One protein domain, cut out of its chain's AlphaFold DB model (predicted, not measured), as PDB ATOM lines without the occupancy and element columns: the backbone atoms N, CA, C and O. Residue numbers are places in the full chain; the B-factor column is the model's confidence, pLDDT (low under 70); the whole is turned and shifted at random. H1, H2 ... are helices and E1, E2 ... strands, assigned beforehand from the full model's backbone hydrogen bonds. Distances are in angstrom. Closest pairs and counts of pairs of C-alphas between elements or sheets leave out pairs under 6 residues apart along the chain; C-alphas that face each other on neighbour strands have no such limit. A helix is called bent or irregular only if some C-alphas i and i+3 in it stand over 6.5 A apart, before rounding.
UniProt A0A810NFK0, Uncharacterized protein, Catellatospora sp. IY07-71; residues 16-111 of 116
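What this domain is: This is residues 16 to 111 of the 116 residues of an uncharacterized protein of Catellatospora sp. IY07-71 (UniProt A0A810NFK0). One strongly twisted sheet of five strands curls like part of a barrel; H2 packs on it along E2, and H1 only grazes it with residues 62 to 64. H3 and H4 make a small helical corner beyond the end of the sheet where residues 30 to 33 join E2 to E3, while residues 40 to 48, between E3 and E4, loop out toward the opposite end of the long axis. The 96 printed residues hold four named helices and five named strands, in the order E1 E2 E3 E4 H1 E5 H2 H3 H4; the class is mixed, helices and strands, and the sheet is mixed, in the order E3 E2 E1 E5 E4. The whole is compact, with a radius of gyration of the C-alphas of 13.6 A and spans of 40 by 28 by 18 A.

How they stand to each other: The sheet runs, strand beside strand, E3, residues 34 to 39, E2, residues 24 to 29, E1, residues 16 to 21, E5, residues 68 to 73, and E4, residues 49 to 53. E1, E2 and E3 form a meander, each strand the antiparallel neighbour of the one before; E1 and E2 are a hairpin, and so are E2 and E3. N 27 and O 36 are 2.9 A apart between E2 and E3, and N 19 and O 26 are 2.8 A apart between E1 and E2, both within hydrogen-bond range. E1 and E5 are parallel, at 53 degrees, with N 18 and O 72 at 2.8 A. The pairing of E1 is staggered: residues 16 to 18 pair with E5 and residues 18 to 21 with E2. E5 and E4 are antiparallel, with N 52 and O 69 at 2.8 A. H2, residues 78 to 84, is on the sheet at a height over the sheet of 9.5 A, only just over E2 alone, since 2 of its C-alphas fall on E1; it runs along the strands, at 7 degrees to E2 on the local plane. The closest C-alphas of E1 and H2 are those of Phe 19 and Phe 78, 4.9 A apart. H1, residues 62 to 65, only grazes the sheet; its closest C-alpha to E5 is that of Tyr 63, 5.8 A from that of Tyr 69. H3, residues 90 to 97, and H4, residues 103 to 109, are not on the sheet; they are close but not clearly touching, about perpendicular at 81 degrees, with the C-alphas of Gln 92 and Ile 105 closest at 6.8 A. Every O i to N i+4 pair is within hydrogen-bond range in H3 and H4; H2 has 1 of 3, beside 2 of 4 O i to N i+3 pairs, and H1 is too short for such a pair.

Where its parts are: E1 begins at C-alpha 16 (-20.356, -36.159, -15.964) and is 15.8 A long; E2 measures 15.6 A, E3 16.8 A, E4 13.3 A and E5 16.2 A. H1 is 4.8 A long, H2 10.3 A and H3 10.4 A. H2 is irregular: C-alphas 80 and 83 are 7.1 A apart. H4, 9.8 A long, ends at C-alpha 109 (-26.721, -47.767, -10.599).

The domain as a whole: The two C-alphas farthest apart are those of Asp 43 and Glu 103, at 41.5 A. The printed part has no cut. No link is long; those from E3 to E4 and from E4 to H1 are short, the others tight. The mean pLDDT of the printed part is 92.9, and no printed residue is under 70.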
ATOM      1  N   VAL A  16     -19.177 -35.562 -15.325       95.12
ATOM      2  CA  VAL A  16     -20.356 -36.159 -15.964       95.12
ATOM      3  C   VAL A  16     -20.691 -35.426 -17.259       95.12
ATOM      4  O   VAL A  16     -20.387 -34.245 -17.417       95.12
ATOM      5  N   ALA A  17     -21.339 -36.114 -18.196       97.06
ATOM      6  CA  ALA A  17     -21.762 -35.504 -19.451       97.06
ATOM      7  C   ALA A  17     -23.080 -34.730 -19.289       97.06
ATOM      8  O   ALA A  17     -24.068 -35.245 -18.751       97.06
ATOM      9  N   GLY A  18     -23.096 -33.503 -19.801       97.25
ATOM     10  CA  GLY A  18     -24.280 -32.675 -19.973       97.25
ATOM     11  C   GLY A  18     -24.731 -32.668 -21.424       97.25
ATOM     12  O   GLY A  18     -23.950 -32.384 -22.325       97.25
ATOM     13  N   PHE A  19     -26.006 -32.959 -21.661       97.06
ATOM     14  CA  PHE A  19     -26.577 -33.043 -23.001       97.06
ATOM     15  C   PHE A  19     -27.573 -31.916 -23.211       97.06
ATOM     16  O   PHE A  19     -28.580 -31.832 -22.501       97.06
ATOM     17  N   VAL A  20     -27.307 -31.073 -24.204       95.06
ATOM     18  CA  VAL A  20     -28.154 -29.918 -24.498       95.06
ATOM     19  C   VAL A  20     -29.546 -30.385 -24.931       95.06
ATOM     20  O   VAL A  20     -29.715 -31.287 -25.767       95.06
ATOM     21  N   HIS A  21     -30.565 -29.771 -24.338       94.94
ATOM     22  CA  HIS A  21     -31.962 -29.948 -24.688       94.94
ATOM     23  C   HIS A  21     -32.691 -28.607 -24.623       94.94
ATOM     24  O   HIS A  21     -33.118 -28.185 -23.553       94.94
ATOM     25  N   ARG A  22     -32.889 -27.969 -25.784       90.56
ATOM     26  CA  ARG A  22     -33.351 -26.571 -25.863       90.56
ATOM     27  C   ARG A  22     -32.317 -25.662 -25.182       90.56
ATOM     28  O   ARG A  22     -31.158 -25.739 -25.559       90.56
ATOM     29  N   GLU A  23     -32.724 -24.869 -24.198       91.12
ATOM     30  CA  GLU A  23     -31.884 -23.930 -23.435       91.12
ATOM     31  C   GLU A  23     -31.439 -24.522 -22.081       91.12
ATOM     32  O   GLU A  23     -31.076 -23.808 -21.152       91.12
ATOM     33  N   GLU A  24     -31.514 -25.847 -21.938       95.00
ATOM     34  CA  GLU A  24     -31.182 -26.555 -20.704       95.00
ATOM     35  C   GLU A  24     -30.119 -27.623 -20.946       95.00
ATOM     36  O   GLU A  24     -30.040 -28.227 -22.023       95.00
ATOM     37  N   LEU A  25     -29.378 -27.944 -19.890       95.25
ATOM     38  CA  LEU A  25     -28.445 -29.060 -19.860       95.25
ATOM     39  C   LEU A  25     -29.056 -30.221 -19.073       95.25
ATOM     40  O   LEU A  25     -29.396 -30.082 -17.894       95.25
ATOM     41  N   LYS A  26     -29.207 -31.384 -19.716       97.31
ATOM     42  CA  LYS A  26     -29.652 -32.618 -19.054       97.31
ATOM     43  C   LYS A  26     -28.452 -33.443 -18.617       97.31
ATOM     44  O   LYS A  26     -27.587 -33.748 -19.434       97.31
ATOM     45  N   VAL A  27     -28.427 -33.850 -17.353       96.62
ATOM     46  CA  VAL A  27     -27.317 -34.608 -16.758       96.62
ATOM     47  C   VAL A  27     -27.850 -35.873 -16.109       96.62
ATOM     48  O   VAL A  27     -28.783 -35.819 -15.309       96.62
ATOM     49  N   TRP A  28     -27.267 -37.021 -16.443       96.44
ATOM     50  CA  TRP A  28     -27.634 -38.284 -15.811       96.44
ATOM     51  C   TRP A  28     -26.933 -38.414 -14.461       96.44
ATOM     52  O   TRP A  28     -25.705 -38.434 -14.401       96.44
ATOM     53  N   CYS A  29     -27.694 -38.559 -13.378       94.38
ATOM     54  CA  CYS A  29     -27.118 -38.904 -12.082       94.38
ATOM     55  C   CYS A  29     -27.269 -40.401 -11.835       94.38
ATOM     56  O   CYS A  29     -28.373 -40.895 -11.614       94.38
ATOM     57  N   LEU A  30     -26.142 -41.113 -11.801       93.50
ATOM     58  CA  LEU A  30     -26.119 -42.553 -11.558       93.50
ATOM     59  C   LEU A  30     -26.725 -42.934 -10.198       93.50
ATOM     60  O   LEU A  30     -27.402 -43.949 -10.099       93.50
ATOM     61  N   TRP A  31     -26.553 -42.103  -9.166       92.88
ATOM     62  CA  TRP A  31     -26.997 -42.428  -7.804       92.88
ATOM     63  C   TRP A  31     -28.451 -42.092  -7.514       92.88
ATOM     64  O   TRP A  31     -29.110 -42.841  -6.789       92.88
ATOM     65  N   CYS A  32     -28.958 -41.018  -8.123       93.38
ATOM     66  CA  CYS A  32     -30.388 -40.733  -8.144       93.38
ATOM     67  C   CYS A  32     -31.119 -41.598  -9.180       93.38
ATOM     68  O   CYS A  32     -32.321 -41.771  -9.062       93.38
ATOM     69  N   CYS A  33     -30.421 -42.143 -10.183       95.19
ATOM     70  CA  CYS A  33     -31.014 -42.858 -11.316       95.19
ATOM     71  C   CYS A  33     -32.079 -42.022 -12.058       95.19
ATOM     72  O   CYS A  33     -33.114 -42.561 -12.445       95.19
ATOM     73  N   VAL A  34     -31.843 -40.719 -12.247       95.88
ATOM     74  CA  VAL A  34     -32.733 -39.793 -12.981       95.88
ATOM     75  C   VAL A  34     -31.929 -38.766 -13.780       95.88
ATOM     76  O   VAL A  34     -30.736 -38.550 -13.526       95.88
ATOM     77  N   TRP A  35     -32.594 -38.105 -14.730       96.25
ATOM     78  CA  TRP A  35     -32.049 -36.946 -15.439       96.25
ATOM     79  C   TRP A  35     -32.302 -35.648 -14.663       96.25
ATOM     80  O   TRP A  35     -33.444 -35.222 -14.492       96.25
ATOM     81  N   HIS A  36     -31.233 -34.977 -14.240       95.38
ATOM     82  CA  HIS A  36     -31.296 -33.628 -13.686       95.38
ATOM     83  C   HIS A  36     -31.251 -32.575 -14.789       95.38
ATOM     84  O   HIS A  36     -30.777 -32.825 -15.898       95.38
ATOM     85  N   THR A  37     -31.759 -31.391 -14.463       95.81
ATOM     86  CA  THR A  37     -31.835 -30.246 -15.369       95.81
ATOM     87  C   THR A  37     -31.078 -29.081 -14.760       95.81
ATOM     88  O   THR A  37     -31.307 -28.758 -13.596       95.81
ATOM     89  N   HIS A  38     -30.218 -28.457 -15.558       94.62
ATOM     90  CA  HIS A  38     -29.491 -27.241 -15.212       94.62
ATOM     91  C   HIS A  38     -29.710 -26.179 -16.287       94.62
ATOM     92  O   HIS A  38     -30.014 -26.511 -17.436       94.62
ATOM     93  N   GLY A  39     -29.533 -24.912 -15.913       92.31
ATOM     94  CA  GLY A  39     -29.402 -23.841 -16.897       92.31
ATOM     95  C   GLY A  39     -28.155 -24.060 -17.752       92.31
ATOM     96  O   GLY A  39     -27.153 -24.576 -17.255       92.31
ATOM     97  N   HIS A  40     -28.240 -23.694 -19.024       92.25
ATOM     98  CA  HIS A  40     -27.141 -23.766 -19.977       92.25
ATOM     99  C   HIS A  40     -26.926 -22.383 -20.574       92.25
ATOM    100  O   HIS A  40     -27.894 -21.766 -21.028       92.25
ATOM    101  N   ASP A  41     -25.686 -21.905 -20.564       90.56
ATOM    102  CA  ASP A  41     -25.330 -20.734 -21.348       90.56
ATOM    103  C   ASP A  41     -25.169 -21.170 -22.815       90.56
ATOM    104  O   ASP A  41     -24.379 -22.075 -23.089       90.56
ATOM    105  N   PRO A  42     -25.919 -20.602 -23.776       86.69
ATOM    106  CA  PRO A  42     -25.773 -20.958 -25.186       86.69
ATOM    107  C   PRO A  42     -24.376 -20.663 -25.757       86.69
ATOM    108  O   PRO A  42     -24.045 -21.207 -26.813       86.69
ATOM    109  N   ASP A  43     -23.567 -19.837 -25.086       90.31
ATOM    110  CA  ASP A  43     -22.184 -19.552 -25.472       90.31
ATOM    111  C   ASP A  43     -21.187 -20.629 -24.984       90.31
ATOM    112  O   ASP A  43     -20.020 -20.628 -25.393       90.31
ATOM    113  N   ASP A  44     -21.627 -21.593 -24.164       90.94
ATOM    114  CA  ASP A  44     -20.800 -22.720 -23.727       90.94
ATOM    115  C   ASP A  44     -20.427 -23.635 -24.904       90.94
ATOM    116  O   ASP A  44     -21.259 -24.313 -25.517       90.94
ATOM    117  N   ALA A  45     -19.130 -23.722 -25.191       92.25
ATOM    118  CA  ALA A  45     -18.618 -24.610 -26.225       92.25
ATOM    119  C   ALA A  45     -18.699 -26.090 -25.814       92.25
ATOM    120  O   ALA A  45     -18.459 -26.456 -24.665       92.25
ATOM    121  N   VAL A  46     -18.914 -26.981 -26.786       95.00
ATOM    122  CA  VAL A  46     -18.748 -28.431 -26.581       95.00
ATOM    123  C   VAL A  46     -17.374 -28.720 -25.967       95.00
ATOM    124  O   VAL A  46     -16.347 -28.268 -26.471       95.00
ATOM    125  N   GLY A  47     -17.360 -29.508 -24.893       94.75
ATOM    126  CA  GLY A  47     -16.163 -29.844 -24.129       94.75
ATOM    127  C   GLY A  47     -15.867 -28.905 -22.955       94.75
ATOM    128  O   GLY A  47     -15.071 -29.304 -22.100       94.75
ATOM    129  N   SER A  48     -16.512 -27.731 -22.867       94.44
ATOM    130  CA  SER A  48     -16.463 -26.892 -21.662       94.44
ATOM    131  C   SER A  48     -17.050 -27.653 -20.477       94.44
ATOM    132  O   SER A  48     -17.928 -28.503 -20.655       94.44
ATOM    133  N   ALA A  49     -16.534 -27.395 -19.275       93.75
ATOM    134  CA  ALA A  49     -17.004 -28.044 -18.065       93.75
ATOM    135  C   ALA A  49     -17.216 -27.033 -16.943       93.75
ATOM    136  O   ALA A  49     -16.336 -26.223 -16.661       93.75
ATOM    137  N   GLU A  50     -18.363 -27.133 -16.277       92.81
ATOM    138  CA  GLU A  50     -18.717 -26.267 -15.157       92.81
ATOM    139  C   GLU A  50     -19.104 -27.069 -13.919       92.81
ATOM    140  O   GLU A  50     -19.788 -28.095 -14.004       92.81
ATOM    141  N   HIS A  51     -18.714 -26.562 -12.754       93.81
ATOM    142  CA  HIS A  51     -19.067 -27.157 -11.475       93.81
ATOM    143  C   HIS A  51     -20.547 -26.932 -11.129       93.81
ATOM    144  O   HIS A  51     -21.075 -25.822 -11.241       93.81
ATOM    145  N   ARG A  52     -21.209 -27.976 -10.619       93.62
ATOM    146  CA  ARG A  52     -22.579 -27.946 -10.093       93.62
ATOM    147  C   ARG A  52     -22.641 -28.632  -8.730       93.62
ATOM    148  O   ARG A  52     -22.158 -29.751  -8.563       93.62
ATOM    149  N   SER A  53     -23.310 -27.991  -7.772       91.06
ATOM    150  CA  SER A  53     -23.558 -28.579  -6.454       91.06
ATOM    151  C   SER A  53     -24.460 -29.808  -6.560       91.06
ATOM    152  O   SER A  53     -25.439 -29.831  -7.315       91.06
ATOM    153  N   ALA A  54     -24.158 -30.839  -5.774       89.12
ATOM    154  CA  ALA A  54     -24.948 -32.059  -5.759       89.12
ATOM    155  C   ALA A  54     -26.025 -32.016  -4.669       89.12
ATOM    156  O   ALA A  54     -25.731 -31.883  -3.486       89.12
ATOM    157  N   HIS A  55     -27.280 -32.246  -5.057       85.88
ATOM    158  CA  HIS A  55     -28.405 -32.443  -4.130       85.88
ATOM    159  C   HIS A  55     -28.809 -33.920  -4.028       85.88
ATOM    160  O   HIS A  55     -29.977 -34.252  -3.845       85.88
ATOM    161  N   CYS A  56     -27.850 -34.830  -4.218       86.62
ATOM    162  CA  CYS A  56     -28.124 -36.260  -4.187       86.62
ATOM    163  C   CYS A  56     -28.551 -36.695  -2.775       86.62
ATOM    164  O   CYS A  56     -27.902 -36.358  -1.781       86.62
ATOM    165  N   TYR A  57     -29.633 -37.466  -2.680       82.38
ATOM    166  CA  TYR A  57     -30.121 -37.984  -1.398       82.38
ATOM    167  C   TYR A  57     -29.370 -39.236  -0.941       82.38
ATOM    168  O   TYR A  57     -29.247 -39.463   0.262       82.38
ATOM    169  N   ALA A  58     -28.813 -40.000  -1.884       80.50
ATOM    170  CA  ALA A  58     -28.004 -41.173  -1.587       80.50
ATOM    171  C   ALA A  58     -26.766 -40.768  -0.773       80.50
ATOM    172  O   ALA A  58     -25.959 -39.947  -1.211       80.50
ATOM    173  N   SER A  59     -26.647 -41.312   0.440       74.25
ATOM    174  CA  SER A  59     -25.584 -40.967   1.390       74.25
ATOM    175  C   SER A  59     -24.197 -41.411   0.935       74.25
ATOM    176  O   SER A  59     -23.216 -40.813   1.349       74.25
ATOM    177  N   ASP A  60     -24.133 -42.434   0.089       80.25
ATOM    178  CA  ASP A  60     -22.925 -43.016  -0.502       80.25
ATOM    179  C   ASP A  60     -22.571 -42.406  -1.868       80.25
ATOM    180  O   ASP A  60     -21.737 -42.933  -2.600       80.25
ATOM    181  N   SER A  61     -23.231 -41.311  -2.257       87.56
ATOM    182  CA  SER A  61     -22.954 -40.655  -3.528       87.56
ATOM    183  C   SER A  61     -21.623 -39.884  -3.461       87.56
ATOM    184  O   SER A  61     -21.549 -38.913  -2.705       87.56
ATOM    185  N   PRO A  62     -20.627 -40.192  -4.318       87.75
ATOM    186  CA  PRO A  62     -19.406 -39.417  -4.458       87.75
ATOM    187  C   PRO A  62     -19.717 -37.972  -4.841       87.75
ATOM    188  O   PRO A  62     -19.005 -37.087  -4.410       87.75
ATOM    189  N   TYR A  63     -20.816 -37.702  -5.563       90.38
ATOM    190  CA  TYR A  63     -21.238 -36.332  -5.876       90.38
ATOM    191  C   TYR A  63     -21.584 -35.539  -4.614       90.38
ATOM    192  O   TYR A  63     -21.336 -34.342  -4.543       90.38
ATOM    193  N   LYS A  64     -22.207 -36.197  -3.631       87.75
ATOM    194  CA  LYS A  64     -22.546 -35.578  -2.348       87.75
ATOM    195  C   LYS A  64     -21.301 -35.427  -1.477       87.75
ATOM    196  O   LYS A  64     -21.142 -34.389  -0.850       87.75
ATOM    197  N   GLU A  65     -20.442 -36.444  -1.464       88.31
ATOM    198  CA  GLU A  65     -19.189 -36.466  -0.707       88.31
ATOM    199  C   GLU A  65     -18.214 -35.373  -1.165       88.31
ATOM    200  O   GLU A  65     -17.694 -34.640  -0.331       88.31
ATOM    201  N   SER A  66     -18.044 -35.183  -2.478       88.75
ATOM    202  CA  SER A  66     -17.212 -34.110  -3.043       88.75
ATOM    203  C   SER A  66     -17.877 -32.731  -3.009       88.75
ATOM    204  O   SER A  66     -17.267 -31.752  -3.420       88.75
ATOM    205  N   GLY A  67     -19.140 -32.627  -2.580       89.25
ATOM    206  CA  GLY A  67     -19.916 -31.380  -2.601       89.25
ATOM    207  C   GLY A  67     -20.445 -30.961  -3.981       89.25
ATOM    208  O   GLY A  67     -21.156 -29.959  -4.088       89.25
ATOM    209  N   GLY A  68     -20.171 -31.730  -5.037       92.56
ATOM    210  CA  GLY A  68     -20.604 -31.424  -6.397       92.56
ATOM    211  C   GLY A  68     -19.960 -32.291  -7.472       92.56
ATOM    212  O   GLY A  68     -19.314 -33.298  -7.193       92.56
ATOM    213  N   TYR A  69     -20.164 -31.906  -8.725       94.00
ATOM    214  CA  TYR A  69     -19.597 -32.552  -9.908       94.00
ATOM    215  C   TYR A  69     -19.381 -31.523 -11.018       94.00
ATOM    216  O   TYR A  69     -20.055 -30.496 -11.059       94.00
ATOM    217  N   ASN A  70     -18.471 -31.816 -11.941       94.88
ATOM    218  CA  ASN A  70     -18.287 -31.038 -13.159       94.88
ATOM    219  C   ASN A  70     -19.161 -31.608 -14.273       94.88
ATOM    220  O   ASN A  70     -19.168 -32.816 -14.513       94.88
ATOM    221  N   VAL A  71     -19.881 -30.741 -14.978       95.50
ATOM    222  CA  VAL A  71     -20.694 -31.115 -16.133       95.50
ATOM    223  C   VAL A  71     -19.991 -30.670 -17.398       95.50
ATOM    224  O   VAL A  71     -19.885 -29.473 -17.631       95.50
ATOM    225  N   GLN A  72     -19.552 -31.623 -18.219       96.62
ATOM    226  CA  GLN A  72     -18.973 -31.335 -19.526       96.62
ATOM    227  C   GLN A  72     -20.055 -31.281 -20.605       96.62
ATOM    228  O   GLN A  72     -20.801 -32.250 -20.770       96.62
ATOM    229  N   VAL A  73     -20.113 -30.200 -21.381       96.69
ATOM    230  CA  VAL A  73     -21.042 -30.077 -22.510       96.69
ATOM    231  C   VAL A  73     -20.689 -31.103 -23.588       96.69
ATOM    232  O   VAL A  73     -19.598 -31.100 -24.156       96.69
ATOM    233  N   SER A  74     -21.630 -31.998 -23.867       96.69
ATOM    234  CA  SER A  74     -21.508 -33.064 -24.858       96.69
ATOM    235  C   SER A  74     -21.829 -32.568 -26.266       96.69
ATOM    236  O   SER A  74     -22.702 -31.726 -26.475       96.69
ATOM    237  N   SER A  75     -21.190 -33.188 -27.259       95.00
ATOM    238  CA  SER A  75     -21.553 -33.030 -28.676       95.00
ATOM    239  C   SER A  75     -22.884 -33.709 -29.040       95.00
ATOM    240  O   SER A  75     -23.444 -33.491 -30.117       95.00
ATOM    241  N   ARG A  76     -23.393 -34.581 -28.162       95.25
ATOM    242  CA  ARG A  76     -24.566 -35.421 -28.397       95.25
ATOM    243  C   ARG A  76     -25.818 -34.730 -27.867       95.25
ATOM    244  O   ARG A  76     -25.833 -34.151 -26.787       95.25
ATOM    245  N   SER A  77     -26.924 -34.863 -28.597       91.75
ATOM    246  CA  SER A  77     -28.213 -34.342 -28.131       91.75
ATOM    247  C   SER A  77     -28.821 -35.220 -27.034       91.75
ATOM    248  O   SER A  77     -28.707 -36.451 -27.075       91.75
ATOM    249  N   PHE A  78     -29.585 -34.616 -26.117       96.19
ATOM    250  CA  PHE A  78     -30.333 -35.369 -25.103       96.19
ATOM    251  C   PHE A  78     -31.271 -36.424 -25.716       96.19
ATOM    252  O   PHE A  78     -31.392 -37.542 -25.214       96.19
ATOM    253  N   ALA A  79     -31.913 -36.103 -26.845       94.25
ATOM    254  CA  ALA A  79     -32.829 -37.018 -27.525       94.25
ATOM    255  C   ALA A  79     -32.146 -38.330 -27.954       94.25
ATOM    256  O   ALA A  79     -32.780 -39.388 -27.917       94.25
ATOM    257  N   SER A  80     -30.864 -38.258 -28.321       92.50
ATOM    258  CA  SER A  80     -30.055 -39.406 -28.738       92.50
ATOM    259  C   SER A  80     -29.643 -40.296 -27.565       92.50
ATOM    260  O   SER A  80     -29.503 -41.504 -27.747       92.50
ATOM    261  N   VAL A  81     -29.450 -39.727 -26.370       96.00
ATOM    262  CA  VAL A  81     -28.876 -40.453 -25.224       96.00
ATOM    263  C   VAL A  81     -29.889 -40.870 -24.168       96.00
ATOM    264  O   VAL A  81     -29.662 -41.864 -23.486       96.00
ATOM    265  N   ARG A  82     -31.037 -40.190 -24.054       95.38
ATOM    266  CA  ARG A  82     -32.015 -40.448 -22.980       95.38
ATOM    267  C   ARG A  82     -32.511 -41.892 -22.913       95.38
ATOM    268  O   ARG A  82     -32.919 -42.353 -21.859       95.38
ATOM    269  N   LYS A  83     -32.490 -42.597 -24.049       94.31
ATOM    270  CA  LYS A  83     -32.946 -43.990 -24.180       94.31
ATOM    271  C   LYS A  83     -31.880 -45.022 -23.790       94.31
ATOM    272  O   LYS A  83     -32.191 -46.207 -23.762       94.31
ATOM    273  N   LEU A  84     -30.636 -44.597 -23.553       94.69
ATOM    274  CA  LEU A  84     -29.517 -45.486 -23.218       94.69
ATOM    275  C   LEU A  84     -29.536 -45.932 -21.756       94.69
ATOM    276  O   LEU A  84     -28.890 -46.916 -21.408       94.69
ATOM    277  N   VAL A  85     -30.281 -45.216 -20.918       96.44
ATOM    278  CA  VAL A  85     -30.415 -45.479 -19.489       96.44
ATOM    279  C   VAL A  85     -31.886 -45.609 -19.127       96.44
ATOM    280  O   VAL A  85     -32.771 -45.098 -19.816       96.44
ATOM    281  N   LYS A  86     -32.146 -46.312 -18.032       97.00
ATOM    282  CA  LYS A  86     -33.461 -46.424 -17.413       97.00
ATOM    283  C   LYS A  86     -33.491 -45.577 -16.155       97.00
ATOM    284  O   LYS A  86     -32.632 -45.753 -15.291       97.00
ATOM    285  N   GLU A  87     -34.494 -44.713 -16.066       96.69
ATOM    286  CA  GLU A  87     -34.794 -43.966 -14.848       96.69
ATOM    287  C   GLU A  87     -35.384 -44.883 -13.779       96.69
ATOM    288  O   GLU A  87     -36.058 -45.874 -14.083       96.69
ATOM    289  N   ALA A  88     -35.135 -44.543 -12.523       95.81
ATOM    290  CA  ALA A  88     -35.825 -45.153 -11.403       95.81
ATOM    291  C   ALA A  88     -37.314 -44.776 -11.424       95.81
ATOM    292  O   ALA A  88     -37.703 -43.655 -11.752       95.81
ATOM    293  N   THR A  89     -38.161 -45.731 -11.050       97.12
ATOM    294  CA  THR A  89     -39.597 -45.504 -10.866       97.12
ATOM    295  C   THR A  89     -39.861 -44.654  -9.616       97.12
ATOM    296  O   THR A  89     -38.987 -44.559  -8.752       97.12
ATOM    297  N   PRO A  90     -41.070 -44.082  -9.444       96.06
ATOM    298  CA  PRO A  90     -41.404 -43.319  -8.238       96.06
ATOM    299  C   PRO A  90     -41.160 -44.087  -6.928       96.06
ATOM    300  O   PRO A  90     -40.552 -43.549  -6.013       96.06
ATOM    301  N   ALA A  91     -41.523 -45.373  -6.867       95.69
ATOM    302  CA  ALA A  91     -41.259 -46.207  -5.690       95.69
ATOM    303  C   ALA A  91     -39.749 -46.385  -5.423       95.69
ATOM    304  O   ALA A  91     -39.301 -46.349  -4.282       95.69
ATOM    305  N   GLN A  92     -38.941 -46.524  -6.480       95.25
ATOM    306  CA  GLN A  92     -37.483 -46.587  -6.341       95.25
ATOM    307  C   GLN A  92     -36.890 -45.237  -5.912       95.25
ATOM    308  O   GLN A  92     -35.917 -45.223  -5.166       95.25
ATOM    309  N   GLN A  93     -37.467 -44.109  -6.343       93.94
ATOM    310  CA  GLN A  93     -37.072 -42.780  -5.862       93.94
ATOM    311  C   GLN A  93     -37.359 -42.609  -4.366       93.94
ATOM    312  O   GLN A  93     -36.504 -42.101  -3.646       93.94
ATOM    313  N   GLU A  94     -38.515 -43.068  -3.880       93.44
ATOM    314  CA  GLU A  94     -38.836 -43.051  -2.446       93.44
ATOM    315  C   GLU A  94     -37.818 -43.854  -1.625       93.44
ATOM    316  O   GLU A  94     -37.346 -43.387  -0.587       93.44
ATOM    317  N   ASP A  95     -37.429 -45.033  -2.114       93.75
ATOM    318  CA  ASP A  95     -36.365 -45.834  -1.509       93.75
ATOM    319  C   ASP A  95     -35.022 -45.089  -1.498       93.75
ATOM    320  O   ASP A  95     -34.392 -44.995  -0.442       93.75
ATOM    321  N   ILE A  96     -34.609 -44.505  -2.630       92.56
ATOM    322  CA  ILE A  96     -33.358 -43.736  -2.745       92.56
ATOM    323  C   ILE A  96     -33.354 -42.543  -1.778       92.56
ATOM    324  O   ILE A  96     -32.356 -42.310  -1.097       92.56
ATOM    325  N   HIS A  97     -34.458 -41.799  -1.684       90.38
ATOM    326  CA  HIS A  97     -34.586 -40.648  -0.785       90.38
ATOM    327  C   HIS A  97     -34.539 -41.044   0.690       90.38
ATOM    328  O   HIS A  97     -34.012 -40.299   1.513       90.38
ATOM    329  N   ALA A  98     -35.040 -42.234   1.022       90.50
ATOM    330  CA  ALA A  98     -34.931 -42.805   2.358       90.50
ATOM    331  C   ALA A  98     -33.553 -43.437   2.644       90.50
ATOM    332  O   ALA A  98     -33.377 -44.054   3.695       90.50
ATOM    333  N   GLY A  99     -32.591 -43.332   1.718       88.88
ATOM    334  CA  GLY A  99     -31.257 -43.922   1.846       88.88
ATOM    335  C   GLY A  99     -31.229 -45.444   1.685       88.88
ATOM    336  O   GLY A  99     -30.239 -46.079   2.042       88.88
ATOM    337  N   ARG A 100     -32.299 -46.056   1.161       90.06
ATOM    338  CA  ARG A 100     -32.356 -47.497   0.894       90.06
ATOM    339  C   ARG A 100     -31.737 -47.818  -0.463       90.06
ATOM    340  O   ARG A 100     -31.947 -47.116  -1.450       90.06
ATOM    341  N   SER A 101     -31.018 -48.935  -0.521       89.12
ATOM    342  CA  SER A 101     -30.422 -49.465  -1.749       89.12
ATOM    343  C   SER A 101     -30.869 -50.913  -1.938       89.12
ATOM    344  O   SER A 101     -30.316 -51.838  -1.348       89.12
ATOM    345  N   THR A 102     -31.939 -51.104  -2.707       93.00
ATOM    346  CA  THR A 102     -32.450 -52.435  -3.070       93.00
ATOM    347  C   THR A 102     -31.655 -53.012  -4.242       93.00
ATOM    348  O   THR A 102     -31.004 -52.273  -4.980       93.00
ATOM    349  N   GLU A 103     -31.746 -54.321  -4.488       96.12
ATOM    350  CA  GLU A 103     -31.077 -54.955  -5.638       96.12
ATOM    351  C   GLU A 103     -31.465 -54.295  -6.975       96.12
ATOM    352  O   GLU A 103     -30.624 -54.082  -7.850       96.12
ATOM    353  N   ALA A 104     -32.729 -53.888  -7.119       95.12
ATOM    354  CA  ALA A 104     -33.197 -53.177  -8.303       95.12
ATOM    355  C   ALA A 104     -32.526 -51.801  -8.465       95.12
ATOM    356  O   ALA A 104     -32.178 -51.425  -9.583       95.12
ATOM    357  N   ILE A 105     -32.310 -51.067  -7.367       94.44
ATOM    358  CA  ILE A 105     -31.606 -49.774  -7.367       94.44
ATOM    359  C   ILE A 105     -30.119 -49.975  -7.673       94.44
ATOM    360  O   ILE A 105     -29.571 -49.262  -8.512       94.44
ATOM    361  N   VAL A 106     -29.477 -50.983  -7.077       94.62
ATOM    362  CA  VAL A 106     -28.085 -51.354  -7.387       94.62
ATOM    363  C   VAL A 106     -27.927 -51.669  -8.877       94.62
ATOM    364  O   VAL A 106     -26.993 -51.192  -9.517       94.62
ATOM    365  N   LYS A 107     -28.879 -52.397  -9.471       95.88
ATOM    366  CA  LYS A 107     -28.884 -52.694 -10.910       95.88
ATOM    367  C   LYS A 107     -29.095 -51.456 -11.788       95.88
ATOM    368  O   LYS A 107     -28.555 -51.394 -12.888       95.88
ATOM    369  N   LEU A 108     -29.876 -50.472 -11.344       95.19
ATOM    370  CA  LEU A 108     -29.993 -49.199 -12.067       95.19
ATOM    371  C   LEU A 108     -28.692 -48.390 -11.989       95.19
ATOM    372  O   LEU A 108     -28.285 -47.795 -12.986       95.19
ATOM    373  N   ARG A 109     -28.015 -48.422 -10.838       94.00
ATOM    374  CA  ARG A 109     -26.721 -47.767 -10.599       94.00
ATOM    375  C   ARG A 109     -25.550 -48.429 -11.327       94.00
ATOM    376  O   ARG A 109     -24.505 -47.810 -11.458       94.00
ATOM    377  N   SER A 110     -25.694 -49.660 -11.817       94.25
ATOM    378  CA  SER A 110     -24.655 -50.333 -12.611       94.25
ATOM    379  C   SER A 110     -24.764 -50.078 -14.119       94.25
ATOM    380  O   SER A 110     -23.967 -50.605 -14.895       94.25
ATOM    381  N   GLN A 111     -25.738 -49.273 -14.554       93.56
ATOM    382  CA  GLN A 111     -25.856 -48.860 -15.950       93.56
ATOM    383  C   GLN A 111     -24.650 -48.000 -16.367       93.56
ATOM    384  O   GLN A 111     -24.169 -47.192 -15.569       93.56
TER     385      GLN A 111